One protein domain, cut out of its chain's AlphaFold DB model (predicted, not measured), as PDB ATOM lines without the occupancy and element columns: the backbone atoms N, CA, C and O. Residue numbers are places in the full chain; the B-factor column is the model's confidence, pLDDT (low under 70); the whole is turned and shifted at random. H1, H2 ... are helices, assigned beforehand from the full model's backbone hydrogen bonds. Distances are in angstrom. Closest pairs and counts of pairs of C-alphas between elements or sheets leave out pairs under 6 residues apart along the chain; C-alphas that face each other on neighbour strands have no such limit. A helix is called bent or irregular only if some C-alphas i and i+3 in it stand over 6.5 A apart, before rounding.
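What this domain is: This is residues 7 to 19, 28 to 100 and 114 to 225 of the 291 residues of an uncharacterized protein of Taenia asiatica (UniProt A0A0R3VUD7). A long helix bent like an L runs along one side of a helical body and across one end of it: its arm H8a makes an up-and-down bundle with H5, H6 and H9, each running against the one before it, and its arm H8b folds across one end. H6 is in the middle, with H3, H5 and H9 packed round it; H2 packs on H3 and H5, and H1 sits loosely beyond H2. The 198 printed residues hold ten named helices, H1 to H10 in order, and no named strand: all helix. The whole is compact, with a radius of gyration of the C-alphas of 17.2 A and spans of 50 by 45 by 29 A.

How they stand to each other: H8, residues 149 to 190, is one helix by its hydrogen bonds but bent: C-alphas 174 and 177 are 8.7 A apart, and its arms H8a, residues 149 to 174, and H8b, residues 177 to 190, are about perpendicular at 84 degrees. H8a touches H9, residues 197 to 214, at a steep tilt of 39 degrees, opposite ways; the closest C-alphas, of Ala 169 and Glu 208, are 5.8 A apart. H8b touches H9 with residues 180 to 184 alone, closest at C-alphas 180 and 200, 6.2 A. The hub, H6, residues 119 to 132, touches H9 (C-alphas 123 and 207, 5.6 A), H3, residues 50 to 65 (61 and 128, 4.8 A), H5, residues 76 to 93 (90 and 125, 5.7 A), and H10, residues 221 to 224 (131 and 221, 6.2 A). H5 has a kink of 33 degrees near residue 83. H2, residues 30 to 44, forms a helical hairpin with H3 (C-alphas 34 and 63, 6.3 A) and touches H5 (43 and 85, 5.8 A) and H4, residues 70 to 73 (31 and 70, 4.9 A). H2 and H5 are only just irregular: C-alphas 39 and 42 are 6.6 A apart, 82 and 85 6.8 A. H7, residues 137 to 140, touches H8a (C-alphas 140 and 154, 4.1 A). H1, residues 7 to 18, is close to H2 but not clearly touching (C-alphas 13 and 33, 7.5 A). Every O i to N i+4 pair is within hydrogen-bond range in H1, H6, H8a, H8b and H9; H2 has 8 of 11, H3 11 of 12, H5 10 of 14; H4, H7 and H10 are too short for one.

Where its parts are: H1 begins at C-alpha 7, (57.324, -33.443, -15.703). H8a, 37.9 A long, begins at C-alpha 149, (46.769, -56.696, -48.404). H5 is 26.5 A long, H9 26.2 A, H3 24.4 A.

The domain as a whole: The C-alphas farthest apart, of Glu 19 and Met 100, are 56.8 A apart. Residues 20 to 27 and 101 to 113 are not printed, leaving gaps of 11.4 A and 16.2 A between C-alphas. Of the links printed whole, none is long. Mean pLDDT of the printed part is 83.0; 33 residues are under 70, among them 7 to 19, 142 to 147 and 189 to 195.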
ATOM      1  N   ASP A   7      56.489 -34.652 -15.692       57.34
ATOM      2  CA  ASP A   7      57.324 -33.443 -15.703       57.34
ATOM      3  C   ASP A   7      58.485 -33.535 -16.700       57.34
ATOM      4  O   ASP A   7      58.873 -32.535 -17.293       57.34
ATOM      5  N   SER A   8      59.027 -34.732 -16.952       59.31
ATOM      6  CA  SER A   8      60.035 -34.938 -17.997       59.31
ATOM      7  C   SER A   8      59.431 -34.856 -19.401       59.31
ATOM      8  O   SER A   8      60.139 -34.476 -20.328       59.31
ATOM      9  N   LEU A   9      58.142 -35.162 -19.589       64.12
ATOM     10  CA  LEU A   9      57.466 -35.025 -20.884       64.12
ATOM     11  C   LEU A   9      57.024 -33.590 -21.169       64.12
ATOM     12  O   LEU A   9      57.220 -33.138 -22.297       64.12
ATOM     13  N   TYR A  10      56.518 -32.867 -20.167       61.28
ATOM     14  CA  TYR A  10      56.347 -31.413 -20.251       61.28
ATOM     15  C   TYR A  10      57.705 -30.719 -20.419       61.28
ATOM     16  O   TYR A  10      57.882 -29.950 -21.351       61.28
ATOM     17  N   GLY A  11      58.719 -31.105 -19.643       53.78
ATOM     18  CA  GLY A  11      60.091 -30.619 -19.795       53.78
ATOM     19  C   GLY A  11      60.707 -30.942 -21.161       53.78
ATOM     20  O   GLY A  11      61.407 -30.104 -21.718       53.78
ATOM     21  N   CYS A  12      60.417 -32.099 -21.769       53.66
ATOM     22  CA  CYS A  12      60.780 -32.373 -23.166       53.66
ATOM     23  C   CYS A  12      60.033 -31.448 -24.130       53.66
ATOM     24  O   CYS A  12      60.647 -30.944 -25.062       53.66
ATOM     25  N   PHE A  13      58.735 -31.214 -23.927       54.22
ATOM     26  CA  PHE A  13      57.958 -30.281 -24.742       54.22
ATOM     27  C   PHE A  13      58.538 -28.857 -24.662       54.22
ATOM     28  O   PHE A  13      58.823 -28.261 -25.700       54.22
ATOM     29  N   ASP A  14      58.840 -28.375 -23.456       47.53
ATOM     30  CA  ASP A  14      59.433 -27.060 -23.200       47.53
ATOM     31  C   ASP A  14      60.883 -26.956 -23.695       47.53
ATOM     32  O   ASP A  14      61.284 -25.922 -24.222       47.53
ATOM     33  N   THR A  15      61.689 -28.017 -23.586       45.84
ATOM     34  CA  THR A  15      63.082 -28.028 -24.079       45.84
ATOM     35  C   THR A  15      63.112 -28.030 -25.607       45.84
ATOM     36  O   THR A  15      63.822 -27.230 -26.209       45.84
ATOM     37  N   ILE A  16      62.274 -28.850 -26.252       45.69
ATOM     38  CA  ILE A  16      62.140 -28.885 -27.717       45.69
ATOM     39  C   ILE A  16      61.547 -27.560 -28.245       45.69
ATOM     40  O   ILE A  16      61.869 -27.155 -29.364       45.69
ATOM     41  N   ALA A  17      60.732 -26.856 -27.449       45.81
ATOM     42  CA  ALA A  17      60.260 -25.506 -27.757       45.81
ATOM     43  C   ALA A  17      61.331 -24.410 -27.560       45.81
ATOM     44  O   ALA A  17      61.339 -23.445 -28.323       45.81
ATOM     45  N   ASN A  18      62.238 -24.548 -26.583       41.16
ATOM     46  CA  ASN A  18      63.191 -23.496 -26.197       41.16
ATOM     47  C   ASN A  18      64.611 -23.627 -26.790       41.16
ATOM     48  O   ASN A  18      65.281 -22.608 -26.938       41.16
ATOM     49  N   GLU A  19      65.090 -24.817 -27.178       44.06
ATOM     50  CA  GLU A  19      66.474 -25.012 -27.677       44.06
ATOM     51  C   GLU A  19      66.782 -24.352 -29.041       44.06
ATOM     52  O   GLU A  19      67.923 -24.387 -29.496       44.06
ATOM     53  N   VAL A  28      56.371 -26.339 -32.452       53.41
ATOM     54  CA  VAL A  28      56.425 -27.797 -32.315       53.41
ATOM     55  C   VAL A  28      54.985 -28.289 -32.258       53.41
ATOM     56  O   VAL A  28      54.335 -28.291 -31.218       53.41
ATOM     57  N   SER A  29      54.446 -28.625 -33.428       71.81
ATOM     58  CA  SER A  29      53.032 -28.964 -33.572       71.81
ATOM     59  C   SER A  29      52.638 -30.116 -32.643       71.81
ATOM     60  O   SER A  29      53.376 -31.098 -32.530       71.81
ATOM     61  N   ALA A  30      51.437 -30.044 -32.063       77.38
ATOM     62  CA  ALA A  30      50.859 -31.095 -31.222       77.38
ATOM     63  C   ALA A  30      50.976 -32.505 -31.846       77.38
ATOM     64  O   ALA A  30      51.249 -33.485 -31.154       77.38
ATOM     65  N   GLY A  31      50.871 -32.609 -33.175       83.50
ATOM     66  CA  GLY A  31      51.051 -33.861 -33.912       83.50
ATOM     67  C   GLY A  31      52.473 -34.434 -33.928       83.50
ATOM     68  O   GLY A  31      52.628 -35.648 -34.055       83.50
ATOM     69  N   ALA A  32      53.515 -33.611 -33.780       84.94
ATOM     70  CA  ALA A  32      54.896 -34.082 -33.653       84.94
ATOM     71  C   ALA A  32      55.132 -34.719 -32.275       84.94
ATOM     72  O   ALA A  32      55.651 -35.835 -32.198       84.94
ATOM     73  N   PHE A  33      54.663 -34.061 -31.208       86.25
ATOM     74  CA  PHE A  33      54.663 -34.618 -29.853       86.25
ATOM     75  C   PHE A  33      53.845 -35.914 -29.789       86.25
ATOM     76  O   PHE A  33      54.343 -36.938 -29.329       86.25
ATOM     77  N   LEU A  34      52.644 -35.930 -30.371       91.19
ATOM     78  CA  LEU A  34      51.826 -37.138 -30.437       91.19
ATOM     79  C   LEU A  34      52.492 -38.280 -31.227       91.19
ATOM     80  O   LEU A  34      52.463 -39.425 -30.775       91.19
ATOM     81  N   LYS A  35      53.139 -38.003 -32.375       91.56
ATOM     82  CA  LYS A  35      53.925 -39.017 -33.113       91.56
ATOM     83  C   LYS A  35      55.040 -39.586 -32.228       91.56
ATOM     84  O   LYS A  35      55.260 -40.797 -32.246       91.56
ATOM     85  N   TYR A  36      55.707 -38.751 -31.427       90.69
ATOM     86  CA  TYR A  36      56.700 -39.208 -30.453       90.69
ATOM     87  C   TYR A  36      56.075 -40.080 -29.353       90.69
ATOM     88  O   TYR A  36      56.573 -41.182 -29.113       90.69
ATOM     89  N   MET A  37      54.959 -39.660 -28.743       93.06
ATOM     90  CA  MET A  37      54.244 -40.462 -27.741       93.06
ATOM     91  C   MET A  37      53.899 -41.852 -28.286       93.06
ATOM     92  O   MET A  37      54.316 -42.859 -27.714       93.06
ATOM     93  N   LEU A  38      53.208 -41.904 -29.429       95.00
ATOM     94  CA  LEU A  38      52.758 -43.141 -30.070       95.00
ATOM     95  C   LEU A  38      53.921 -44.089 -30.407       95.00
ATOM     96  O   LEU A  38      53.823 -45.286 -30.158       95.00
ATOM     97  N   VAL A  39      55.035 -43.572 -30.936       93.75
ATOM     98  CA  VAL A  39      56.151 -44.402 -31.436       93.75
ATOM     99  C   VAL A  39      57.204 -44.723 -30.365       93.75
ATOM    100  O   VAL A  39      57.918 -45.718 -30.499       93.75
ATOM    101  N   LYS A  40      57.355 -43.903 -29.315       90.88
ATOM    102  CA  LYS A  40      58.460 -44.019 -28.336       90.88
ATOM    103  C   LYS A  40      58.018 -44.230 -26.889       90.88
ATOM    104  O   LYS A  40      58.743 -44.911 -26.161       90.88
ATOM    105  N   VAL A  41      56.874 -43.676 -26.483       91.69
ATOM    106  CA  VAL A  41      56.377 -43.731 -25.094       91.69
ATOM    107  C   VAL A  41      55.395 -44.887 -24.906       91.69
ATOM    108  O   VAL A  41      55.610 -45.730 -24.038       91.69
ATOM    109  N   ILE A  42      54.370 -44.995 -25.758       94.75
ATOM    110  CA  ILE A  42      53.332 -46.036 -25.656       94.75
ATOM    111  C   ILE A  42      53.881 -47.477 -25.684       94.75
ATOM    112  O   ILE A  42      53.459 -48.248 -24.827       94.75
ATOM    113  N   PRO A  43      54.886 -47.856 -26.507       93.38
ATOM    114  CA  PRO A  43      55.511 -49.186 -26.427       93.38
ATOM    115  C   PRO A  43      56.145 -49.541 -25.069       93.38
ATOM    116  O   PRO A  43      56.564 -50.676 -24.869       93.38
ATOM    117  N   LYS A  44      56.309 -48.564 -24.168       89.75
ATOM    118  CA  LYS A  44      56.975 -48.702 -22.865       89.75
ATOM    119  C   LYS A  44      56.057 -48.358 -21.689       89.75
ATOM    120  O   LYS A  44      56.515 -48.364 -20.551       89.75
ATOM    121  N   ILE A  45      54.773 -48.071 -21.929       88.94
ATOM    122  CA  ILE A  45      53.838 -47.582 -20.899       88.94
ATOM    123  C   ILE A  45      53.528 -48.617 -19.804       88.94
ATOM    124  O   ILE A  45      53.101 -48.261 -18.707       88.94
ATOM    125  N   SER A  46      53.777 -49.902 -20.071       85.62
ATOM    126  CA  SER A  46      53.732 -50.989 -19.085       85.62
ATOM    127  C   SER A  46      54.879 -50.938 -18.066       85.62
ATOM    128  O   SER A  46      54.731 -51.469 -16.969       85.62
ATOM    129  N   LEU A  47      55.997 -50.278 -18.396       86.19
ATOM    130  CA  LEU A  47      57.157 -50.098 -17.512       86.19
ATOM    131  C   LEU A  47      57.017 -48.879 -16.585       86.19
ATOM    132  O   LEU A  47      57.734 -48.786 -15.589       86.19
ATOM    133  N   VAL A  48      56.114 -47.948 -16.909       81.88
ATOM    134  CA  VAL A  48      55.788 -46.785 -16.072       81.88
ATOM    135  C   VAL A  48      54.804 -47.222 -14.983       81.88
ATOM    136  O   VAL A  48      53.865 -47.972 -15.255       81.88
ATOM    137  N   LYS A  49      55.012 -46.762 -13.747       76.88
ATOM    138  CA  LYS A  49      54.167 -47.072 -12.582       76.88
ATOM    139  C   LYS A  49      53.545 -45.801 -12.000       76.88
ATOM    140  O   LYS A  49      54.039 -44.708 -12.261       76.88
ATOM    141  N   GLY A  50      52.491 -45.961 -11.200       69.88
ATOM    142  CA  GLY A  50      51.901 -44.874 -10.417       69.88
ATOM    143  C   GLY A  50      51.340 -43.713 -11.261       69.88
ATOM    144  O   GLY A  50      50.899 -43.935 -12.398       69.88
ATOM    145  N   PRO A  51      51.330 -42.476 -10.725       73.31
ATOM    146  CA  PRO A  51      50.632 -41.338 -11.329       73.31
ATOM    147  C   PRO A  51      51.204 -40.906 -12.686       73.31
ATOM    148  O   PRO A  51      50.442 -40.444 -13.538       73.31
ATOM    149  N   ASP A  52      52.495 -41.135 -12.952       80.06
ATOM    150  CA  ASP A  52      53.112 -40.805 -14.245       80.06
ATOM    151  C   ASP A  52      52.409 -41.507 -15.414       80.06
ATOM    152  O   ASP A  52      52.088 -40.897 -16.436       80.06
ATOM    153  N   LYS A  53      52.086 -42.797 -15.245       84.88
ATOM    154  CA  LYS A  53      51.368 -43.583 -16.258       84.88
ATOM    155  C   LYS A  53      49.996 -42.981 -16.568       84.88
ATOM    156  O   LYS A  53      49.564 -43.004 -17.722       84.88
ATOM    157  N   ARG A  54      49.318 -42.444 -15.549       85.56
ATOM    158  CA  ARG A  54      48.006 -41.800 -15.676       85.56
ATOM    159  C   ARG A  54      48.118 -40.516 -16.497       85.56
ATOM    160  O   ARG A  54      47.435 -40.411 -17.512       85.56
ATOM    161  N   GLY A  55      49.026 -39.607 -16.132       87.31
ATOM    162  CA  GLY A  55      49.226 -38.341 -16.851       87.31
ATOM    163  C   GLY A  55      49.637 -38.533 -18.317       87.31
ATOM    164  O   GLY A  55      49.093 -37.878 -19.204       87.31
ATOM    165  N   ILE A  56      50.501 -39.515 -18.607       90.81
ATOM    166  CA  ILE A  56      50.869 -39.882 -19.987       90.81
ATOM    167  C   ILE A  56      49.643 -40.282 -20.820       90.81
ATOM    168  O   ILE A  56      49.536 -39.916 -21.991       90.81
ATOM    169  N   LEU A  57      48.715 -41.043 -20.239       93.12
ATOM    170  CA  LEU A  57      47.519 -41.511 -20.940       93.12
ATOM    171  C   LEU A  57      46.457 -40.405 -21.098       93.12
ATOM    172  O   LEU A  57      45.765 -40.395 -22.117       93.12
ATOM    173  N   GLN A  58      46.391 -39.434 -20.175       92.19
ATOM    174  CA  GLN A  58      45.578 -38.215 -20.336       92.19
ATOM    175  C   GLN A  58      46.071 -37.382 -21.520       92.19
ATOM    176  O   GLN A  58      45.297 -37.098 -22.435       92.19
ATOM    177  N   LEU A  59      47.374 -37.077 -21.540       91.75
ATOM    178  CA  LEU A  59      48.030 -36.359 -22.634       91.75
ATOM    179  C   LEU A  59      47.816 -37.066 -23.976       91.75
ATOM    180  O   LEU A  59      47.479 -36.426 -24.970       91.75
ATOM    181  N   LEU A  60      47.942 -38.398 -24.015       94.75
ATOM    182  CA  LEU A  60      47.686 -39.168 -25.229       94.75
ATOM    183  C   LEU A  60      46.259 -38.934 -25.752       94.75
ATOM    184  O   LEU A  60      46.090 -38.682 -26.946       94.75
ATOM    185  N   ALA A  61      45.249 -39.017 -24.881       93.62
ATOM    186  CA  ALA A  61      43.848 -38.857 -25.262       93.62
ATOM    187  C   ALA A  61      43.536 -37.431 -25.744       93.62
ATOM    188  O   ALA A  61      42.901 -37.264 -26.788       93.62
ATOM    189  N   GLU A  62      44.039 -36.417 -25.039       90.31
ATOM    190  CA  GLU A  62      43.856 -35.003 -25.376       90.31
ATOM    191  C   GLU A  62      44.485 -34.647 -26.734       90.31
ATOM    192  O   GLU A  62      43.809 -34.131 -27.632       90.31
ATOM    193  N   PHE A  63      45.757 -35.004 -26.938       89.94
ATOM    194  CA  PHE A  63      46.456 -34.751 -28.199       89.94
ATOM    195  C   PHE A  63      45.888 -35.592 -29.356       89.94
ATOM    196  O   PHE A  63      45.894 -35.142 -30.502       89.94
ATOM    197  N   SER A  64      45.333 -36.781 -29.085       91.88
ATOM    198  CA  SER A  64      44.681 -37.619 -30.106       91.88
ATOM    199  C   SER A  64      43.372 -37.035 -30.641       91.88
ATOM    200  O   SER A  64      43.005 -37.332 -31.782       91.88
ATOM    201  N   ALA A  65      42.678 -36.190 -29.872       87.44
ATOM    202  CA  ALA A  65      41.515 -35.450 -30.366       87.44
ATOM    203  C   ALA A  65      41.907 -34.355 -31.380       87.44
ATOM    204  O   ALA A  65      41.138 -34.075 -32.307       87.44
ATOM    205  N   HIS A  66      43.115 -33.788 -31.239       82.88
ATOM    206  CA  HIS A  66      43.617 -32.639 -32.003       82.88
ATOM    207  C   HIS A  66      45.059 -32.834 -32.527       82.88
ATOM    208  O   HIS A  66      45.935 -32.007 -32.268       82.88
ATOM    209  N   PRO A  67      45.352 -33.875 -33.330       77.00
ATOM    210  CA  PRO A  67      46.722 -34.202 -33.738       77.00
ATOM    211  C   PRO A  67      47.322 -33.257 -34.795       77.00
ATOM    212  O   PRO A  67      48.418 -33.503 -35.299       77.00
ATOM    213  N   GLY A  68      46.610 -32.192 -35.172       77.19
ATOM    214  CA  GLY A  68      47.058 -31.200 -36.145       77.19
ATOM    215  C   GLY A  68      47.402 -31.769 -37.528       77.19
ATOM    216  O   GLY A  68      46.965 -32.847 -37.931       77.19
ATOM    217  N   VAL A  69      48.206 -31.009 -38.275       76.62
ATOM    218  CA  VAL A  69      48.582 -31.321 -39.667       76.62
ATOM    219  C   VAL A  69      49.698 -32.367 -39.801       76.62
ATOM    220  O   VAL A  69      49.963 -32.859 -40.893       76.62
ATOM    221  N   THR A  70      50.363 -32.747 -38.708       75.44
ATOM    222  CA  THR A  70      51.489 -33.693 -38.764       75.44
ATOM    223  C   THR A  70      51.024 -35.090 -39.171       75.44
ATOM    224  O   THR A  70      51.666 -35.736 -39.988       75.44
ATOM    225  N   LEU A  71      49.890 -35.570 -38.646       76.12
ATOM    226  CA  LEU A  71      49.360 -36.890 -39.024       76.12
ATOM    227  C   LEU A  71      48.626 -36.898 -40.372       76.12
ATOM    228  O   LEU A  71      48.430 -37.975 -40.944       76.12
ATOM    229  N   THR A  72      48.247 -35.742 -40.926       75.19
ATOM    230  CA  THR A  72      47.730 -35.687 -42.301       75.19
ATOM    231  C   THR A  72      48.858 -35.804 -43.325       75.19
ATOM    232  O   THR A  72      48.688 -36.572 -44.271       75.19
ATOM    233  N   SER A  73      50.004 -35.146 -43.097       79.31
ATOM    234  CA  SER A  73      51.153 -35.098 -44.022       79.31
ATOM    235  C   SER A  73      52.013 -36.367 -44.091       79.31
ATOM    236  O   SER A  73      52.728 -36.566 -45.072       79.31
ATOM    237  N   VAL A  74      51.951 -37.245 -43.084       83.25
ATOM    238  CA  VAL A  74      52.672 -38.531 -43.083       83.25
ATOM    239  C   VAL A  74      52.161 -39.464 -44.194       83.25
ATOM    240  O   VAL A  74      50.968 -39.494 -44.498       83.25
ATOM    241  N   ARG A  75      53.051 -40.272 -44.784       82.44
ATOM    242  CA  ARG A  75      52.705 -41.250 -45.830       82.44
ATOM    243  C   ARG A  75      51.838 -42.408 -45.300       82.44
ATOM    244  O   ARG A  75      51.909 -42.770 -44.130       82.44
ATOM    245  N   SER A  76      51.017 -43.015 -46.164       77.81
ATOM    246  CA  SER A  76      50.054 -44.078 -45.788       77.81
ATOM    247  C   SER A  76      50.708 -45.296 -45.115       77.81
ATOM    248  O   SER A  76      50.191 -45.810 -44.126       77.81
ATOM    249  N   ASP A  77      51.865 -45.723 -45.621       78.56
ATOM    250  CA  ASP A  77      52.699 -46.796 -45.074       78.56
ATOM    251  C   ASP A  77      53.182 -46.477 -43.647       78.56
ATOM    252  O   ASP A  77      52.962 -47.257 -42.717       78.56
ATOM    253  N   GLU A  78      53.735 -45.281 -43.430       87.94
ATOM    254  CA  GLU A  78      54.157 -44.818 -42.101       87.94
ATOM    255  C   GLU A  78      53.004 -44.718 -41.084       87.94
ATOM    256  O   GLU A  78      53.210 -45.005 -39.902       87.94
ATOM    257  N   LYS A  79      51.784 -44.339 -41.502       89.19
ATOM    258  CA  LYS A  79      50.636 -44.203 -40.577       89.19
ATOM    259  C   LYS A  79      50.302 -45.514 -39.862       89.19
ATOM    260  O   LYS A  79      49.936 -45.482 -38.687       89.19
ATOM    261  N   THR A  80      50.490 -46.662 -40.519       91.06
ATOM    262  CA  THR A  80      50.324 -47.973 -39.869       91.06
ATOM    263  C   THR A  80      51.351 -48.169 -38.754       91.06
ATOM    264  O   THR A  80      50.972 -48.540 -37.644       91.06
ATOM    265  N   HIS A  81      52.627 -47.854 -38.996       91.31
ATOM    266  CA  HIS A  81      53.686 -47.962 -37.983       91.31
ATOM    267  C   HIS A  81      53.498 -47.006 -36.795       91.31
ATOM    268  O   HIS A  81      53.925 -47.327 -35.690       91.31
ATOM    269  N   ILE A  82      52.843 -45.858 -36.999       93.25
ATOM    270  CA  ILE A  82      52.531 -44.901 -35.925       93.25
ATOM    271  C   ILE A  82      51.364 -45.385 -35.049       93.25
ATOM    272  O   ILE A  82      51.424 -45.234 -33.833       93.25
ATOM    273  N   LEU A  83      50.308 -45.967 -35.630       94.25
ATOM    274  CA  LEU A  83      49.124 -46.399 -34.867       94.25
ATOM    275  C   LEU A  83      49.244 -47.809 -34.267       94.25
ATOM    276  O   LEU A  83      48.574 -48.110 -33.278       94.25
ATOM    277  N   LEU A  84      50.094 -48.676 -34.829       95.81
ATOM    278  CA  LEU A  84      50.245 -50.060 -34.369       95.81
ATOM    279  C   LEU A  84      50.652 -50.192 -32.882       95.81
ATOM    280  O   LEU A  84      50.054 -51.030 -32.209       95.81
ATOM    281  N   PRO A  85      51.563 -49.375 -32.313       97.31
ATOM    282  CA  PRO A  85      51.854 -49.403 -30.878       97.31
ATOM    283  C   PRO A  85      50.643 -49.146 -29.976       97.31
ATOM    284  O   PRO A  85      50.464 -49.838 -28.977       97.31
ATOM    285  N   LEU A  86      49.792 -48.180 -30.337       97.81
ATOM    286  CA  LEU A  86      48.571 -47.867 -29.591       97.81
ATOM    287  C   LEU A  86      47.560 -49.014 -29.672       97.81
ATOM    288  O   LEU A  86      46.952 -49.376 -28.669       97.81
ATOM    289  N   TYR A  87      47.416 -49.610 -30.856       97.62
ATOM    290  CA  TYR A  87      46.592 -50.798 -31.043       97.62
ATOM    291  C   TYR A  87      47.090 -51.978 -30.195       97.62
ATOM    292  O   TYR A  87      46.291 -52.592 -29.496       97.62
ATOM    293  N   ASN A  88      48.394 -52.263 -30.204       97.44
ATOM    294  CA  ASN A  88      48.975 -53.354 -29.419       97.44
ATOM    295  C   ASN A  88      48.783 -53.121 -27.912       97.44
ATOM    296  O   ASN A  88      48.263 -53.997 -27.231       97.44
ATOM    297  N   CYS A  89      49.074 -51.910 -27.421       96.88
ATOM    298  CA  CYS A  89      48.824 -51.523 -26.031       96.88
ATOM    299  C   CYS A  89      47.348 -51.715 -25.639       96.88
ATOM    300  O   CYS A  89      47.053 -52.244 -24.572       96.88
ATOM    301  N   LEU A  90      46.399 -51.334 -26.502       97.12
ATOM    302  CA  LEU A  90      44.978 -51.588 -26.259       97.12
ATOM    303  C   LEU A  90      44.663 -53.093 -26.212       97.12
ATOM    304  O   LEU A  90      43.928 -53.539 -25.338       97.12
ATOM    305  N   MET A  91      45.219 -53.887 -27.128       96.38
ATOM    306  CA  MET A  91      44.992 -55.335 -27.180       96.38
ATOM    307  C   MET A  91      45.604 -56.094 -25.992       96.38
ATOM    308  O   MET A  91      45.085 -57.153 -25.639       96.38
ATOM    309  N   GLU A  92      46.655 -55.559 -25.367       94.38
ATOM    310  CA  GLU A  92      47.227 -56.043 -24.100       94.38
ATOM    311  C   GLU A  92      46.354 -55.671 -22.889       94.38
ATOM    312  O   GLU A  92      46.168 -56.490 -21.995       94.38
ATOM    313  N   LEU A  93      45.780 -54.460 -22.867       93.25
ATOM    314  CA  LEU A  93      44.905 -53.988 -21.781       93.25
ATOM    315  C   LEU A  93      43.514 -54.643 -21.778       93.25
ATOM    316  O   LEU A  93      42.843 -54.642 -20.745       93.25
ATOM    317  N   LEU A  94      43.044 -55.150 -22.922       93.69
ATOM    318  CA  LEU A  94      41.736 -55.796 -23.022       93.69
ATOM    319  C   LEU A  94      41.810 -57.289 -22.627       93.69
ATOM    320  O   LEU A  94      42.644 -58.028 -23.171       93.69
ATOM    321  N   PRO A  95      40.898 -57.773 -21.758       90.25
ATOM    322  CA  PRO A  95      40.852 -59.170 -21.342       90.25
ATOM    323  C   PRO A  95      40.587 -60.122 -22.515       90.25
ATOM    324  O   PRO A  95      39.923 -59.784 -23.502       90.25
ATOM    325  N   GLU A  96      41.106 -61.342 -22.399       84.75
ATOM    326  CA  GLU A  96      40.907 -62.388 -23.400       84.75
ATOM    327  C   GLU A  96      39.555 -63.066 -23.203       84.75
ATOM    328  O   GLU A  96      39.195 -63.444 -22.089       84.75
ATOM    329  N   ALA A  97      38.807 -63.236 -24.293       77.88
ATOM    330  CA  ALA A  97      37.597 -64.043 -24.261       77.88
ATOM    331  C   ALA A  97      37.979 -65.525 -24.076       77.88
ATOM    332  O   ALA A  97      38.899 -65.982 -24.764       77.88
ATOM    333  N   PRO A  98      37.283 -66.290 -23.214       74.25
ATOM    334  CA  PRO A  98      37.510 -67.725 -23.102       74.25
ATOM    335  C   PRO A  98      37.293 -68.401 -24.463       74.25
ATOM    336  O   PRO A  98      36.362 -68.071 -25.198       74.25
ATOM    337  N   LEU A  99      38.179 -69.341 -24.802       66.50
ATOM    338  CA  LEU A  99      38.192 -70.022 -26.104       66.50
ATOM    339  C   LEU A  99      37.087 -71.081 -26.260       66.50
ATOM    340  O   LEU A  99      36.904 -71.599 -27.359       66.50
ATOM    341  N   MET A 100      36.356 -71.397 -25.187       52.00
ATOM    342  CA  MET A 100      35.215 -72.313 -25.194       52.00
ATOM    343  C   MET A 100      33.941 -71.616 -24.716       52.00
ATOM    344  O   MET A 100      33.995 -70.660 -23.941       52.00
ATOM    345  N   LYS A 114      40.991 -62.257 -12.147       54.56
ATOM    346  CA  LYS A 114      40.413 -62.444 -13.498       54.56
ATOM    347  C   LYS A 114      39.451 -61.338 -13.961       54.56
ATOM    348  O   LYS A 114      39.006 -61.379 -15.108       54.56
ATOM    349  N   LEU A 115      39.109 -60.377 -13.101       65.12
ATOM    350  CA  LEU A 115      38.113 -59.327 -13.376       65.12
ATOM    351  C   LEU A 115      38.686 -57.899 -13.416       65.12
ATOM    352  O   LEU A 115      37.941 -56.959 -13.701       65.12
ATOM    353  N   LEU A 116      39.994 -57.722 -13.195       77.31
ATOM    354  CA  LEU A 116      40.608 -56.396 -13.159       77.31
ATOM    355  C   LEU A 116      40.712 -55.789 -14.567       77.31
ATOM    356  O   LEU A 116      41.666 -56.024 -15.306       77.31
ATOM    357  N   ILE A 117      39.738 -54.955 -14.927       86.06
ATOM    358  CA  ILE A 117      39.808 -54.099 -16.116       86.06
ATOM    359  C   ILE A 117      40.492 -52.784 -15.709       86.06
ATOM    360  O   ILE A 117      39.935 -52.063 -14.876       86.06
ATOM    361  N   PRO A 118      41.644 -52.404 -16.297       89.12
ATOM    362  CA  PRO A 118      42.288 -51.116 -16.036       89.12
ATOM    363  C   PRO A 118      41.523 -49.991 -16.758       89.12
ATOM    364  O   PRO A 118      41.989 -49.432 -17.751       89.12
ATOM    365  N   ALA A 119      40.311 -49.697 -16.273       91.56
ATOM    366  CA  ALA A 119      39.277 -48.920 -16.961       91.56
ATOM    367  C   ALA A 119      39.785 -47.579 -17.501       91.56
ATOM    368  O   ALA A 119      39.574 -47.269 -18.668       91.56
ATOM    369  N   PHE A 120      40.533 -46.834 -16.690       91.12
ATOM    370  CA  PHE A 120      41.147 -45.572 -17.092       91.12
ATOM    371  C   PHE A 120      42.061 -45.717 -18.327       91.12
ATOM    372  O   PHE A 120      41.946 -44.971 -19.299       91.12
ATOM    373  N   ALA A 121      42.953 -46.713 -18.325       93.00
ATOM    374  CA  ALA A 121      43.886 -46.933 -19.428       93.00
ATOM    375  C   ALA A 121      43.171 -47.441 -20.689       93.00
ATOM    376  O   ALA A 121      43.482 -47.000 -21.795       93.00
ATOM    377  N   VAL A 122      42.177 -48.320 -20.525       95.69
ATOM    378  CA  VAL A 122      41.335 -48.804 -21.631       95.69
ATOM    379  C   VAL A 122      40.542 -47.652 -22.255       95.69
ATOM    380  O   VAL A 122      40.521 -47.534 -23.478       95.69
ATOM    381  N   GLU A 123      39.946 -46.766 -21.450       96.12
ATOM    382  CA  GLU A 123      39.254 -45.566 -21.932       96.12
ATOM    383  C   GLU A 123      40.194 -44.684 -22.765       96.12
ATOM    384  O   GLU A 123      39.895 -44.414 -23.929       96.12
ATOM    385  N   CYS A 124      41.354 -44.305 -22.213       95.94
ATOM    386  CA  CYS A 124      42.338 -43.474 -22.911       95.94
ATOM    387  C   CYS A 124      42.770 -44.099 -24.245       95.94
ATOM    388  O   CYS A 124      42.801 -43.415 -25.269       95.94
ATOM    389  N   CYS A 125      43.079 -45.400 -24.260       97.12
ATOM    390  CA  CYS A 125      43.547 -46.087 -25.459       97.12
ATOM    391  C   CYS A 125      42.454 -46.241 -26.529       97.12
ATOM    392  O   CYS A 125      42.736 -46.005 -27.706       97.12
ATOM    393  N   ILE A 126      41.212 -46.581 -26.152       96.19
ATOM    394  CA  ILE A 126      40.096 -46.653 -27.111       96.19
ATOM    395  C   ILE A 126      39.781 -45.256 -27.659       96.19
ATOM    396  O   ILE A 126      39.680 -45.102 -28.875       96.19
ATOM    397  N   TYR A 127      39.675 -44.237 -26.799       96.06
ATOM    398  CA  TYR A 127      39.376 -42.865 -27.217       96.06
ATOM    399  C   TYR A 127      40.439 -42.317 -28.172       96.06
ATOM    400  O   TYR A 127      40.109 -41.756 -29.220       96.06
ATOM    401  N   SER A 128      41.716 -42.537 -27.844       95.88
ATOM    402  CA  SER A 128      42.846 -42.138 -28.684       95.88
ATOM    403  C   SER A 128      42.788 -42.829 -30.043       95.88
ATOM    404  O   SER A 128      42.846 -42.169 -31.078       95.88
ATOM    405  N   LEU A 129      42.601 -44.155 -30.061       95.44
ATOM    406  CA  LEU A 129      42.551 -44.922 -31.303       95.44
ATOM    407  C   LEU A 129      41.383 -44.464 -32.184       95.44
ATOM    408  O   LEU A 129      41.595 -44.145 -33.353       95.44
ATOM    409  N   LEU A 130      40.170 -44.376 -31.627       93.25
ATOM    410  CA  LEU A 130      38.982 -43.927 -32.355       93.25
ATOM    411  C   LEU A 130      39.134 -42.491 -32.875       93.25
ATOM    412  O   LEU A 130      38.770 -42.217 -34.018       93.25
ATOM    413  N   SER A 131      39.724 -41.591 -32.082       92.00
ATOM    414  CA  SER A 131      39.978 -40.212 -32.506       92.00
ATOM    415  C   SER A 131      40.933 -40.147 -33.695       92.00
ATOM    416  O   SER A 131      40.684 -39.382 -34.628       92.00
ATOM    417  N   LEU A 132      41.973 -40.985 -33.705       91.75
ATOM    418  CA  LEU A 132      42.994 -41.019 -34.752       91.75
ATOM    419  C   LEU A 132      42.548 -41.706 -36.048       91.75
ATOM    420  O   LEU A 132      43.062 -41.370 -37.119       91.75
ATOM    421  N   LEU A 133      41.544 -42.590 -36.001       89.81
ATOM    422  CA  LEU A 133      40.975 -43.211 -37.206       89.81
ATOM    423  C   LEU A 133      40.419 -42.192 -38.207       89.81
ATOM    424  O   LEU A 133      40.399 -42.489 -39.398       89.81
ATOM    425  N   ARG A 134      40.061 -40.973 -37.777       84.06
ATOM    426  CA  ARG A 134      39.643 -39.896 -38.694       84.06
ATOM    427  C   ARG A 134      40.730 -39.494 -39.699       84.06
ATOM    428  O   ARG A 134      40.413 -39.061 -40.801       84.06
ATOM    429  N   PHE A 135      42.004 -39.672 -39.341       84.81
ATOM    430  CA  PHE A 135      43.163 -39.333 -40.179       84.81
ATOM    431  C   PHE A 135      43.723 -40.533 -40.955       84.81
ATOM    432  O   PHE A 135      44.529 -40.352 -41.876       84.81
ATOM    433  N   TYR A 136      43.321 -41.757 -40.585       88.06
ATOM    434  CA  TYR A 136      43.735 -42.990 -41.256       88.06
ATOM    435  C   TYR A 136      42.728 -44.150 -41.068       88.06
ATOM    436  O   TYR A 136      43.031 -45.146 -40.406       88.06
ATOM    437  N   PRO A 137      41.526 -44.076 -41.675       86.44
ATOM    438  CA  PRO A 137      40.470 -45.075 -41.466       86.44
ATOM    439  C   PRO A 137      40.829 -46.466 -42.018       86.44
ATOM    440  O   PRO A 137      40.331 -47.486 -41.534       86.44
ATOM    441  N   LYS A 138      41.765 -46.530 -42.979       86.44
ATOM    442  CA  LYS A 138      42.332 -47.786 -43.499       86.44
ATOM    443  C   LYS A 138      42.984 -48.644 -42.406       86.44
ATOM    444  O   LYS A 138      43.016 -49.862 -42.545       86.44
ATOM    445  N   PHE A 139      43.430 -48.055 -41.287       90.88
ATOM    446  CA  PHE A 139      44.078 -48.798 -40.201       90.88
ATOM    447  C   PHE A 139      43.232 -49.960 -39.659       90.88
ATOM    448  O   PHE A 139      43.783 -51.025 -39.380       90.88
ATOM    449  N   LEU A 140      41.911 -49.776 -39.563       90.31
ATOM    450  CA  LEU A 140      40.935 -50.810 -39.196       90.31
ATOM    451  C   LEU A 140      40.001 -51.181 -40.367       90.31
ATOM    452  O   LEU A 140      38.970 -51.805 -40.150       90.31
ATOM    453  N   CYS A 141      40.342 -50.793 -41.601       82.31
ATOM    454  CA  CYS A 141      39.548 -51.033 -42.812       82.31
ATOM    455  C   CYS A 141      38.064 -50.601 -42.702       82.31
ATOM    456  O   CYS A 141      37.157 -51.297 -43.148       82.31
ATOM    457  N   THR A 142      37.788 -49.435 -42.105       67.12
ATOM    458  CA  THR A 142      36.412 -49.006 -41.763       67.12
ATOM    459  C   THR A 142      35.621 -48.375 -42.918       67.12
ATOM    460  O   THR A 142      34.516 -47.883 -42.694       67.12
ATOM    461  N   MET A 143      36.193 -48.334 -44.128       64.50
ATOM    462  CA  MET A 143      35.692 -47.539 -45.263       64.50
ATOM    463  C   MET A 143      35.802 -48.216 -46.636       64.50
ATOM    464  O   MET A 143      35.095 -47.808 -47.551       64.50
ATOM    465  N   GLU A 144      36.707 -49.183 -46.822       60.28
ATOM    466  CA  GLU A 144      37.096 -49.655 -48.157       60.28
ATOM    467  C   GLU A 144      36.799 -51.141 -48.357       60.28
ATOM    468  O   GLU A 144      37.222 -51.991 -47.577       60.28
ATOM    469  N   THR A 145      36.096 -51.445 -49.446       54.91
ATOM    470  CA  THR A 145      35.886 -52.797 -49.969       54.91
ATOM    471  C   THR A 145      36.793 -53.002 -51.180       54.91
ATOM    472  O   THR A 145      36.413 -52.676 -52.304       54.91
ATOM    473  N   GLY A 146      37.999 -53.518 -50.951       57.03
ATOM    474  CA  GLY A 146      38.963 -53.867 -51.994       57.03
ATOM    475  C   GLY A 146      39.932 -54.937 -51.495       57.03
ATOM    476  O   GLY A 146      40.231 -54.981 -50.305       57.03
ATOM    477  N   ASP A 147      40.406 -55.805 -52.390       59.25
ATOM    478  CA  ASP A 147      41.255 -56.961 -52.051       59.25
ATOM    479  C   ASP A 147      42.752 -56.600 -51.927       59.25
ATOM    480  O   ASP A 147      43.643 -57.278 -52.438       59.25
ATOM    481  N   ASP A 148      43.024 -55.476 -51.266       76.12
ATOM    482  CA  ASP A 148      44.372 -55.020 -50.926       76.12
ATOM    483  C   ASP A 148      44.852 -55.737 -49.646       76.12
ATOM    484  O   ASP A 148      44.102 -55.872 -48.671       76.12
ATOM    485  N   GLU A 149      46.120 -56.150 -49.605       78.69
ATOM    486  CA  GLU A 149      46.769 -56.696 -48.404       78.69
ATOM    487  C   GLU A 149      46.634 -55.739 -47.206       78.69
ATOM    488  O   GLU A 149      46.411 -56.170 -46.070       78.69
ATOM    489  N   ALA A 150      46.684 -54.423 -47.451       77.12
ATOM    490  CA  ALA A 150      46.475 -53.416 -46.411       77.12
ATOM    491  C   ALA A 150      45.043 -53.449 -45.835       77.12
ATOM    492  O   ALA A 150      44.860 -53.315 -44.618       77.12
ATOM    493  N   ALA A 151      44.035 -53.678 -46.686       81.69
ATOM    494  CA  ALA A 151      42.629 -53.792 -46.301       81.69
ATOM    495  C   ALA A 151      42.354 -55.100 -45.539       81.69
ATOM    496  O   ALA A 151      41.693 -55.083 -44.491       81.69
ATOM    497  N   ARG A 152      42.945 -56.224 -45.978       84.38
ATOM    498  CA  ARG A 152      42.929 -57.490 -45.223       84.38
ATOM    499  C   ARG A 152      43.570 -57.316 -43.843       84.38
ATOM    500  O   ARG A 152      42.930 -57.623 -42.836       84.38
ATOM    501  N   GLY A 153      44.760 -56.718 -43.761       88.50
ATOM    502  CA  GLY A 153      45.428 -56.417 -42.489       88.50
ATOM    503  C   GLY A 153      44.599 -55.534 -41.542       88.50
ATOM    504  O   GLY A 153      44.537 -55.802 -40.341       88.50
ATOM    505  N   GLY A 154      43.920 -54.507 -42.066       90.88
ATOM    506  CA  GLY A 154      43.007 -53.668 -41.279       90.88
ATOM    507  C   GLY A 154      41.774 -54.424 -40.778       90.88
ATOM    508  O   GLY A 154      41.394 -54.282 -39.614       90.88
ATOM    509  N   SER A 155      41.207 -55.287 -41.620       90.00
ATOM    510  CA  SER A 155      40.052 -56.126 -41.284       90.00
ATOM    511  C   SER A 155      40.371 -57.135 -40.176       90.00
ATOM    512  O   SER A 155      39.592 -57.262 -39.228       90.00
ATOM    513  N   PHE A 156      41.541 -57.786 -40.222       92.38
ATOM    514  CA  PHE A 156      42.007 -58.667 -39.144       92.38
ATOM    515  C   PHE A 156      42.166 -57.914 -37.816       92.38
ATOM    516  O   PHE A 156      41.658 -58.372 -36.789       92.38
ATOM    517  N   ARG A 157      42.793 -56.725 -37.831       94.75
ATOM    518  CA  ARG A 157      42.930 -55.881 -36.628       94.75
ATOM    519  C   ARG A 157      41.572 -55.506 -36.032       94.75
ATOM    520  O   ARG A 157      41.391 -55.609 -34.816       94.75
ATOM    521  N   LEU A 158      40.609 -55.118 -36.870       93.69
ATOM    522  CA  LEU A 158      39.255 -54.774 -36.430       93.69
ATOM    523  C   LEU A 158      38.501 -55.988 -35.874       93.69
ATOM    524  O   LEU A 158      37.826 -55.864 -34.855       93.69
ATOM    525  N   GLN A 159      38.620 -57.165 -36.496       92.88
ATOM    526  CA  GLN A 159      37.963 -58.382 -36.013       92.88
ATOM    527  C   GLN A 159      38.517 -58.831 -34.652       92.88
ATOM    528  O   GLN A 159      37.735 -59.146 -33.753       92.88
ATOM    529  N   ALA A 160      39.842 -58.824 -34.477       94.69
ATOM    530  CA  ALA A 160      40.481 -59.162 -33.207       94.69
ATOM    531  C   ALA A 160      40.089 -58.175 -32.093       94.69
ATOM    532  O   ALA A 160      39.671 -58.598 -31.012       94.69
ATOM    533  N   LEU A 161      40.118 -56.869 -32.388       95.94
ATOM    534  CA  LEU A 161      39.691 -55.825 -31.456       95.94
ATOM    535  C   LEU A 161      38.214 -55.969 -31.078       95.94
ATOM    536  O   LEU A 161      37.887 -55.922 -29.897       95.94
ATOM    537  N   ARG A 162      37.323 -56.219 -32.049       94.56
ATOM    538  CA  ARG A 162      35.895 -56.478 -31.795       94.56
ATOM    539  C   ARG A 162      35.696 -57.636 -30.814       94.56
ATOM    540  O   ARG A 162      34.927 -57.475 -29.874       94.56
ATOM    541  N   ARG A 163      36.394 -58.768 -30.975       93.62
ATOM    542  CA  ARG A 163      36.259 -59.922 -30.056       93.62
ATOM    543  C   ARG A 163      36.590 -59.542 -28.608       93.62
ATOM    544  O   ARG A 163      35.747 -59.729 -27.730       93.62
ATOM    545  N   LYS A 164      37.767 -58.947 -28.367       94.75
ATOM    546  CA  LYS A 164      38.176 -58.501 -27.021       94.75
ATOM    547  C   LYS A 164      37.259 -57.400 -26.469       94.75
ATOM    548  O   LYS A 164      36.819 -57.473 -25.322       94.75
ATOM    549  N   ALA A 165      36.888 -56.419 -27.292       94.75
ATOM    550  CA  ALA A 165      35.984 -55.330 -26.920       94.75
ATOM    551  C   ALA A 165      34.570 -55.820 -26.544       94.75
ATOM    552  O   ALA A 165      33.997 -55.345 -25.565       94.75
ATOM    553  N   GLN A 166      34.014 -56.799 -27.270       93.75
ATOM    554  CA  GLN A 166      32.715 -57.397 -26.945       93.75
ATOM    555  C   GLN A 166      32.749 -58.129 -25.606       93.75
ATOM    556  O   GLN A 166      31.825 -57.983 -24.809       93.75
ATOM    557  N   PHE A 167      33.801 -58.914 -25.356       93.25
ATOM    558  CA  PHE A 167      33.968 -59.611 -24.085       93.25
ATOM    559  C   PHE A 167      34.115 -58.621 -22.924       93.25
ATOM    560  O   PHE A 167      33.398 -58.733 -21.934       93.25
ATOM    561  N   THR A 168      34.930 -57.580 -23.108       94.06
ATOM    562  CA  THR A 168      35.083 -56.470 -22.153       94.06
ATOM    563  C   THR A 168      33.735 -55.819 -21.837       94.06
ATOM    564  O   THR A 168      33.377 -55.708 -20.672       94.06
ATOM    565  N   ALA A 169      32.931 -55.464 -22.845       93.38
ATOM    566  CA  ALA A 169      31.611 -54.870 -22.620       93.38
ATOM    567  C   ALA A 169      30.643 -55.809 -21.873       93.38
ATOM    568  O   ALA A 169      29.877 -55.341 -21.036       93.38
ATOM    569  N   ARG A 170      30.698 -57.129 -22.114       91.81
ATOM    570  CA  ARG A 170      29.924 -58.110 -21.325       91.81
ATOM    571  C   ARG A 170      30.387 -58.151 -19.866       91.81
ATOM    572  O   ARG A 170      29.542 -58.126 -18.979       91.81
ATOM    573  N   LEU A 171      31.698 -58.160 -19.610       91.38
ATOM    574  CA  LEU A 171      32.242 -58.117 -18.247       91.38
ATOM    575  C   LEU A 171      31.831 -56.837 -17.510       91.38
ATOM    576  O   LEU A 171      31.382 -56.916 -16.370       91.38
ATOM    577  N   ILE A 172      31.921 -55.675 -18.167       93.19
ATOM    578  CA  ILE A 172      31.460 -54.401 -17.598       93.19
ATOM    579  C   ILE A 172      29.970 -54.485 -17.264       93.19
ATOM    580  O   ILE A 172      29.591 -54.167 -16.143       93.19
ATOM    581  N   HIS A 173      29.137 -54.963 -18.190       91.38
ATOM    582  CA  HIS A 173      27.696 -55.073 -17.978       91.38
ATOM    583  C   HIS A 173      27.330 -56.000 -16.803       91.38
ATOM    584  O   HIS A 173      26.498 -55.637 -15.973       91.38
ATOM    585  N   SER A 174      27.967 -57.171 -16.705       90.38
ATOM    586  CA  SER A 174      27.672 -58.178 -15.676       90.38
ATOM    587  C   SER A 174      28.301 -57.887 -14.308       90.38
ATOM    588  O   SER A 174      27.715 -58.251 -13.291       90.38
ATOM    589  N   TYR A 175      29.471 -57.240 -14.256       89.81
ATOM    590  CA  TYR A 175      30.283 -57.129 -13.036       89.81
ATOM    591  C   TYR A 175      30.654 -55.687 -12.646       89.81
ATOM    592  O   TYR A 175      31.507 -55.508 -11.778       89.81
ATOM    593  N   LYS A 176      30.012 -54.654 -13.224       90.12
ATOM    594  CA  LYS A 176      30.323 -53.216 -13.023       90.12
ATOM    595  C   LYS A 176      30.688 -52.841 -11.582       90.12
ATOM    596  O   LYS A 176      31.729 -52.234 -11.352       90.12
ATOM    597  N   THR A 177      29.853 -53.217 -10.613       89.25
ATOM    598  CA  THR A 177      30.053 -52.896  -9.188       89.25
ATOM    599  C   THR A 177      31.280 -53.594  -8.594       89.25
ATOM    600  O   THR A 177      32.020 -52.974  -7.836       89.25
ATOM    601  N   SER A 178      31.525 -54.854  -8.969       88.94
ATOM    602  CA  SER A 178      32.701 -55.621  -8.532       88.94
ATOM    603  C   SER A 178      33.989 -55.037  -9.119       88.94
ATOM    604  O   SER A 178      34.944 -54.792  -8.390       88.94
ATOM    605  N   ILE A 179      33.975 -54.704 -10.415       87.56
ATOM    606  CA  ILE A 179      35.102 -54.063 -11.109       87.56
ATOM    607  C   ILE A 179      35.445 -52.720 -10.451       87.56
ATOM    608  O   ILE A 179      36.612 -52.457 -10.177       87.56
ATOM    609  N   ILE A 180      34.446 -51.883 -10.133       88.62
ATOM    610  CA  ILE A 180      34.672 -50.614  -9.421       88.62
ATOM    611  C   ILE A 180      35.281 -50.864  -8.033       88.62
ATOM    612  O   ILE A 180      36.256 -50.203  -7.685       88.62
ATOM    613  N   ALA A 181      34.776 -51.836  -7.267       86.75
ATOM    614  CA  ALA A 181      35.318 -52.162  -5.946       86.75
ATOM    615  C   ALA A 181      36.777 -52.665  -6.003       86.75
ATOM    616  O   ALA A 181      37.595 -52.240  -5.189       86.75
ATOM    617  N   GLN A 182      37.124 -53.506  -6.987       84.50
ATOM    618  CA  GLN A 182      38.504 -53.956  -7.223       84.50
ATOM    619  C   GLN A 182      39.425 -52.802  -7.634       84.50
ATOM    620  O   GLN A 182      40.520 -52.658  -7.099       84.50
ATOM    621  N   ILE A 183      38.974 -51.939  -8.549       83.19
ATOM    622  CA  ILE A 183      39.703 -50.727  -8.939       83.19
ATOM    623  C   ILE A 183      39.992 -49.869  -7.697       83.19
ATOM    624  O   ILE A 183      41.129 -49.454  -7.486       83.19
ATOM    625  N   GLN A 184      38.990 -49.641  -6.844       82.75
ATOM    626  CA  GLN A 184      39.157 -48.856  -5.621       82.75
ATOM    627  C   GLN A 184      40.145 -49.486  -4.629       82.75
ATOM    628  O   GLN A 184      40.917 -48.740  -4.030       82.75
ATOM    629  N   SER A 185      40.156 -50.814  -4.449       81.25
ATOM    630  CA  SER A 185      41.103 -51.453  -3.522       81.25
ATOM    631  C   SER A 185      42.546 -51.402  -4.031       81.25
ATOM    632  O   SER A 185      43.450 -51.153  -3.236       81.25
ATOM    633  N   VAL A 186      42.767 -51.550  -5.344       76.81
ATOM    634  CA  VAL A 186      44.093 -51.378  -5.963       76.81
ATOM    635  C   VAL A 186      44.591 -49.943  -5.775       76.81
ATOM    636  O   VAL A 186      45.704 -49.747  -5.296       76.81
ATOM    637  N   PHE A 187      43.761 -48.931  -6.055       70.44
ATOM    638  CA  PHE A 187      44.158 -47.533  -5.847       70.44
ATOM    639  C   PHE A 187      44.442 -47.208  -4.373       70.44
ATOM    640  O   PHE A 187      45.446 -46.566  -4.088       70.44
ATOM    641  N   GLN A 188      43.634 -47.705  -3.427       70.00
ATOM    642  CA  GLN A 188      43.895 -47.527  -1.989       70.00
ATOM    643  C   GLN A 188      45.222 -48.149  -1.523       70.00
ATOM    644  O   GLN A 188      45.775 -47.691  -0.524       70.00
ATOM    645  N   ALA A 189      45.727 -49.170  -2.222       69.00
ATOM    646  CA  ALA A 189      47.009 -49.800  -1.926       69.00
ATOM    647  C   ALA A 189      48.212 -49.091  -2.581       69.00
ATOM    648  O   ALA A 189      49.311 -49.164  -2.033       69.00
ATOM    649  N   GLU A 190      48.029 -48.424  -3.727       63.78
ATOM    650  CA  GLU A 190      49.129 -47.784  -4.469       63.78
ATOM    651  C   GLU A 190      49.381 -46.317  -4.070       63.78
ATOM    652  O   GLU A 190      50.543 -45.941  -3.949       63.78
ATOM    653  N   GLU A 191      48.346 -45.498  -3.830       54.56
ATOM    654  CA  GLU A 191      48.458 -44.150  -3.231       54.56
ATOM    655  C   GLU A 191      47.058 -43.577  -2.903       54.56
ATOM    656  O   GLU A 191      46.128 -43.760  -3.689       54.56
ATOM    657  N   PRO A 192      46.865 -42.773  -1.835       50.16
ATOM    658  CA  PRO A 192      45.566 -42.161  -1.510       50.16
ATOM    659  C   PRO A 192      45.133 -41.032  -2.476       50.16
ATOM    660  O   PRO A 192      44.216 -40.270  -2.171       50.16
ATOM    661  N   SER A 193      45.767 -40.922  -3.649       48.78
ATOM    662  CA  SER A 193      45.357 -40.061  -4.761       48.78
ATOM    663  C   SER A 193      44.101 -40.642  -5.418       48.78
ATOM    664  O   SER A 193      44.155 -41.432  -6.364       48.78
ATOM    665  N   VAL A 194      42.945 -40.306  -4.840       54.53
ATOM    666  CA  VAL A 194      41.663 -40.964  -5.118       54.53
ATOM    667  C   VAL A 194      41.249 -40.807  -6.587       54.53
ATOM    668  O   VAL A 194      40.656 -39.800  -6.972       54.53
ATOM    669  N   MET A 195      41.448 -41.852  -7.398       61.78
ATOM    670  CA  MET A 195      40.597 -42.051  -8.571       61.78
ATOM    671  C   MET A 195      39.183 -42.312  -8.044       61.78
ATOM    672  O   MET A 195      38.912 -43.342  -7.422       61.78
ATOM    673  N   LEU A 196      38.297 -41.328  -8.194       72.62
ATOM    674  CA  LEU A 196      36.972 -41.371  -7.579       72.62
ATOM    675  C   LEU A 196      36.183 -42.569  -8.121       72.62
ATOM    676  O   LEU A 196      36.260 -42.894  -9.305       72.62
ATOM    677  N   ALA A 197      35.345 -43.187  -7.282       81.44
ATOM    678  CA  ALA A 197      34.415 -44.234  -7.731       81.44
ATOM    679  C   ALA A 197      33.538 -43.755  -8.907       81.44
ATOM    680  O   ALA A 197      33.132 -44.545  -9.758       81.44
ATOM    681  N   GLU A 198      33.279 -42.446  -8.952       85.06
ATOM    682  CA  GLU A 198      32.629 -41.739 -10.052       85.06
ATOM    683  C   GLU A 198      33.446 -41.769 -11.348       85.06
ATOM    684  O   GLU A 198      32.912 -42.081 -12.404       85.06
ATOM    685  N   GLU A 199      34.749 -41.495 -11.283       87.81
ATOM    686  CA  GLU A 199      35.654 -41.560 -12.434       87.81
ATOM    687  C   GLU A 199      35.765 -42.995 -12.964       87.81
ATOM    688  O   GLU A 199      35.585 -43.216 -14.160       87.81
ATOM    689  N   ALA A 200      35.926 -43.987 -12.079       89.12
ATOM    690  CA  ALA A 200      35.885 -45.402 -12.458       89.12
ATOM    691  C   ALA A 200      34.584 -45.747 -13.206       89.12
ATOM    692  O   ALA A 200      34.606 -46.394 -14.254       89.12
ATOM    693  N   ARG A 201      33.439 -45.274 -12.699       91.88
ATOM    694  CA  ARG A 201      32.125 -45.501 -13.312       91.88
ATOM    695  C   ARG A 201      31.991 -44.817 -14.673       91.88
ATOM    696  O   ARG A 201      31.555 -45.473 -15.620       91.88
ATOM    697  N   ARG A 202      32.408 -43.547 -14.780       93.38
ATOM    698  CA  ARG A 202      32.438 -42.773 -16.033       93.38
ATOM    699  C   ARG A 202      33.319 -43.455 -17.082       93.38
ATOM    700  O   ARG A 202      32.869 -43.630 -18.213       93.38
ATOM    701  N   ALA A 203      34.509 -43.923 -16.702       94.31
ATOM    702  CA  ALA A 203      35.424 -44.634 -17.596       94.31
ATOM    703  C   ALA A 203      34.786 -45.913 -18.160       94.31
ATOM    704  O   ALA A 203      34.787 -46.125 -19.372       94.31
ATOM    705  N   LEU A 204      34.164 -46.736 -17.306       95.06
ATOM    706  CA  LEU A 204      33.461 -47.952 -17.734       95.06
ATOM    707  C   LEU A 204      32.290 -47.650 -18.689       95.06
ATOM    708  O   LEU A 204      32.132 -48.331 -19.701       95.06
ATOM    709  N   GLU A 205      31.502 -46.608 -18.421       94.81
ATOM    710  CA  GLU A 205      30.401 -46.180 -19.302       94.81
ATOM    711  C   GLU A 205      30.898 -45.634 -20.644       94.81
ATOM    712  O   GLU A 205      30.296 -45.893 -21.690       94.81
ATOM    713  N   ASN A 206      32.011 -44.902 -20.642       95.94
ATOM    714  CA  ASN A 206      32.645 -44.413 -21.858       95.94
ATOM    715  C   ASN A 206      33.241 -45.558 -22.684       95.94
ATOM    716  O   ASN A 206      33.080 -45.555 -23.905       95.94
ATOM    717  N   ILE A 207      33.819 -46.585 -22.051       96.38
ATOM    718  CA  ILE A 207      34.207 -47.827 -22.733       96.38
ATOM    719  C   ILE A 207      32.983 -48.466 -23.396       96.38
ATOM    720  O   ILE A 207      33.029 -48.728 -24.595       96.38
ATOM    721  N   GLU A 208      31.862 -48.659 -22.693       95.00
ATOM    722  CA  GLU A 208      30.647 -49.230 -23.300       95.00
ATOM    723  C   GLU A 208      30.142 -48.415 -24.506       95.00
ATOM    724  O   GLU A 208      29.765 -48.998 -25.528       95.00
ATOM    725  N   LYS A 209      30.155 -47.074 -24.428       94.25
ATOM    726  CA  LYS A 209      29.805 -46.188 -25.555       94.25
ATOM    727  C   LYS A 209      30.760 -46.383 -26.737       94.25
ATOM    728  O   LYS A 209      30.303 -46.642 -27.849       94.25
ATOM    729  N   MET A 210      32.068 -46.314 -26.500       95.19
ATOM    730  CA  MET A 210      33.092 -46.420 -27.543       95.19
ATOM    731  C   MET A 210      33.164 -47.816 -28.173       95.19
ATOM    732  O   MET A 210      33.368 -47.942 -29.382       95.19
ATOM    733  N   VAL A 211      32.924 -48.877 -27.398       93.94
ATOM    734  CA  VAL A 211      32.828 -50.242 -27.929       93.94
ATOM    735  C   VAL A 211      31.689 -50.341 -28.946       93.94
ATOM    736  O   VAL A 211      31.894 -50.910 -30.015       93.94
ATOM    737  N   ARG A 212      30.521 -49.722 -28.703       92.44
ATOM    738  CA  ARG A 212      29.422 -49.692 -29.693       92.44
ATOM    739  C   ARG A 212      29.841 -49.032 -31.013       92.44
ATOM    740  O   ARG A 212      29.352 -49.445 -32.063       92.44
ATOM    741  N   CYS A 213      30.759 -48.063 -30.994       90.69
ATOM    742  CA  CYS A 213      31.291 -47.437 -32.209       90.69
ATOM    743  C   CYS A 213      32.091 -48.432 -33.065       90.69
ATOM    744  O   CYS A 213      31.924 -48.444 -34.282       90.69
ATOM    745  N   LEU A 214      32.876 -49.325 -32.447       91.25
ATOM    746  CA  LEU A 214      33.647 -50.363 -33.152       91.25
ATOM    747  C   LEU A 214      32.761 -51.366 -33.910       91.25
ATOM    748  O   LEU A 214      33.210 -51.947 -34.898       91.25
ATOM    749  N   PHE A 215      31.516 -51.582 -33.477       90.38
ATOM    750  CA  PHE A 215      30.570 -52.515 -34.106       90.38
ATOM    751  C   PHE A 215      29.736 -51.917 -35.240       90.38
ATOM    752  O   PHE A 215      29.028 -52.655 -35.925       90.38
ATOM    753  N   ARG A 216      29.833 -50.608 -35.488       86.69
ATOM    754  CA  ARG A 216      29.178 -49.990 -36.645       86.69
ATOM    755  C   ARG A 216      29.843 -50.449 -37.956       86.69
ATOM    756  O   ARG A 216      31.027 -50.803 -37.944       86.69
ATOM    757  N   PRO A 217      29.124 -50.425 -39.097       79.69
ATOM    758  CA  PRO A 217      29.713 -50.709 -40.410       79.69
ATOM    759  C   PRO A 217      30.884 -49.778 -40.741       79.69
ATOM    760  O   PRO A 217      31.860 -50.196 -41.353       79.69
ATOM    761  N   ARG A 218      30.788 -48.528 -40.277       79.19
ATOM    762  CA  ARG A 218      31.753 -47.450 -40.454       79.19
ATOM    763  C   ARG A 218      32.006 -46.803 -39.093       79.19
ATOM    764  O   ARG A 218      31.062 -46.564 -38.341       79.19
ATOM    765  N   VAL A 219      33.273 -46.563 -38.762       78.19
ATOM    766  CA  VAL A 219      33.674 -45.872 -37.527       78.19
ATOM    767  C   VAL A 219      33.875 -44.406 -37.879       78.19
ATOM    768  O   VAL A 219      34.807 -44.085 -38.615       78.19
ATOM    769  N   GLU A 220      32.988 -43.541 -37.392       75.94
ATOM    770  CA  GLU A 220      33.010 -42.108 -37.689       75.94
ATOM    771  C   GLU A 220      33.382 -41.283 -36.446       75.94
ATOM    772  O   GLU A 220      33.015 -41.672 -35.330       75.94
ATOM    773  N   PRO A 221      34.117 -40.166 -36.600       68.00
ATOM    774  CA  PRO A 221      34.615 -39.383 -35.465       68.00
ATOM    775  C   PRO A 221      33.505 -38.679 -34.685       68.00
ATOM    776  O   PRO A 221      33.649 -38.440 -33.487       68.00
ATOM    777  N   GLU A 222      32.383 -38.383 -35.342       79.06
ATOM    778  CA  GLU A 222      31.221 -37.711 -34.762       79.06
ATOM    779  C   GLU A 222      30.618 -38.521 -33.605       79.06
ATOM    780  O   GLU A 222      30.007 -37.959 -32.701       79.06
ATOM    781  N   TYR A 223      30.851 -39.838 -33.564       80.56
ATOM    782  CA  TYR A 223      30.393 -40.700 -32.472       80.56
ATOM    783  C   TYR A 223      31.158 -40.495 -31.152       80.56
ATOM    784  O   TYR A 223      30.790 -41.103 -30.149       80.56
ATOM    785  N   LEU A 224      32.212 -39.672 -31.145       85.06
ATOM    786  CA  LEU A 224      32.966 -39.292 -29.945       85.06
ATOM    787  C   LEU A 224      32.547 -37.932 -29.366       85.06
ATOM    788  O   LEU A 224      33.005 -37.593 -28.280       85.06
ATOM    789  N   ILE A 225      31.697 -37.157 -30.057       82.31
ATOM    790  CA  ILE A 225      31.331 -35.784 -29.649       82.31
ATOM    791  C   ILE A 225      30.670 -35.767 -28.259       82.31
ATOM    792  O   ILE A 225      30.995 -34.916 -27.436       82.31
TER     793      ILE A 225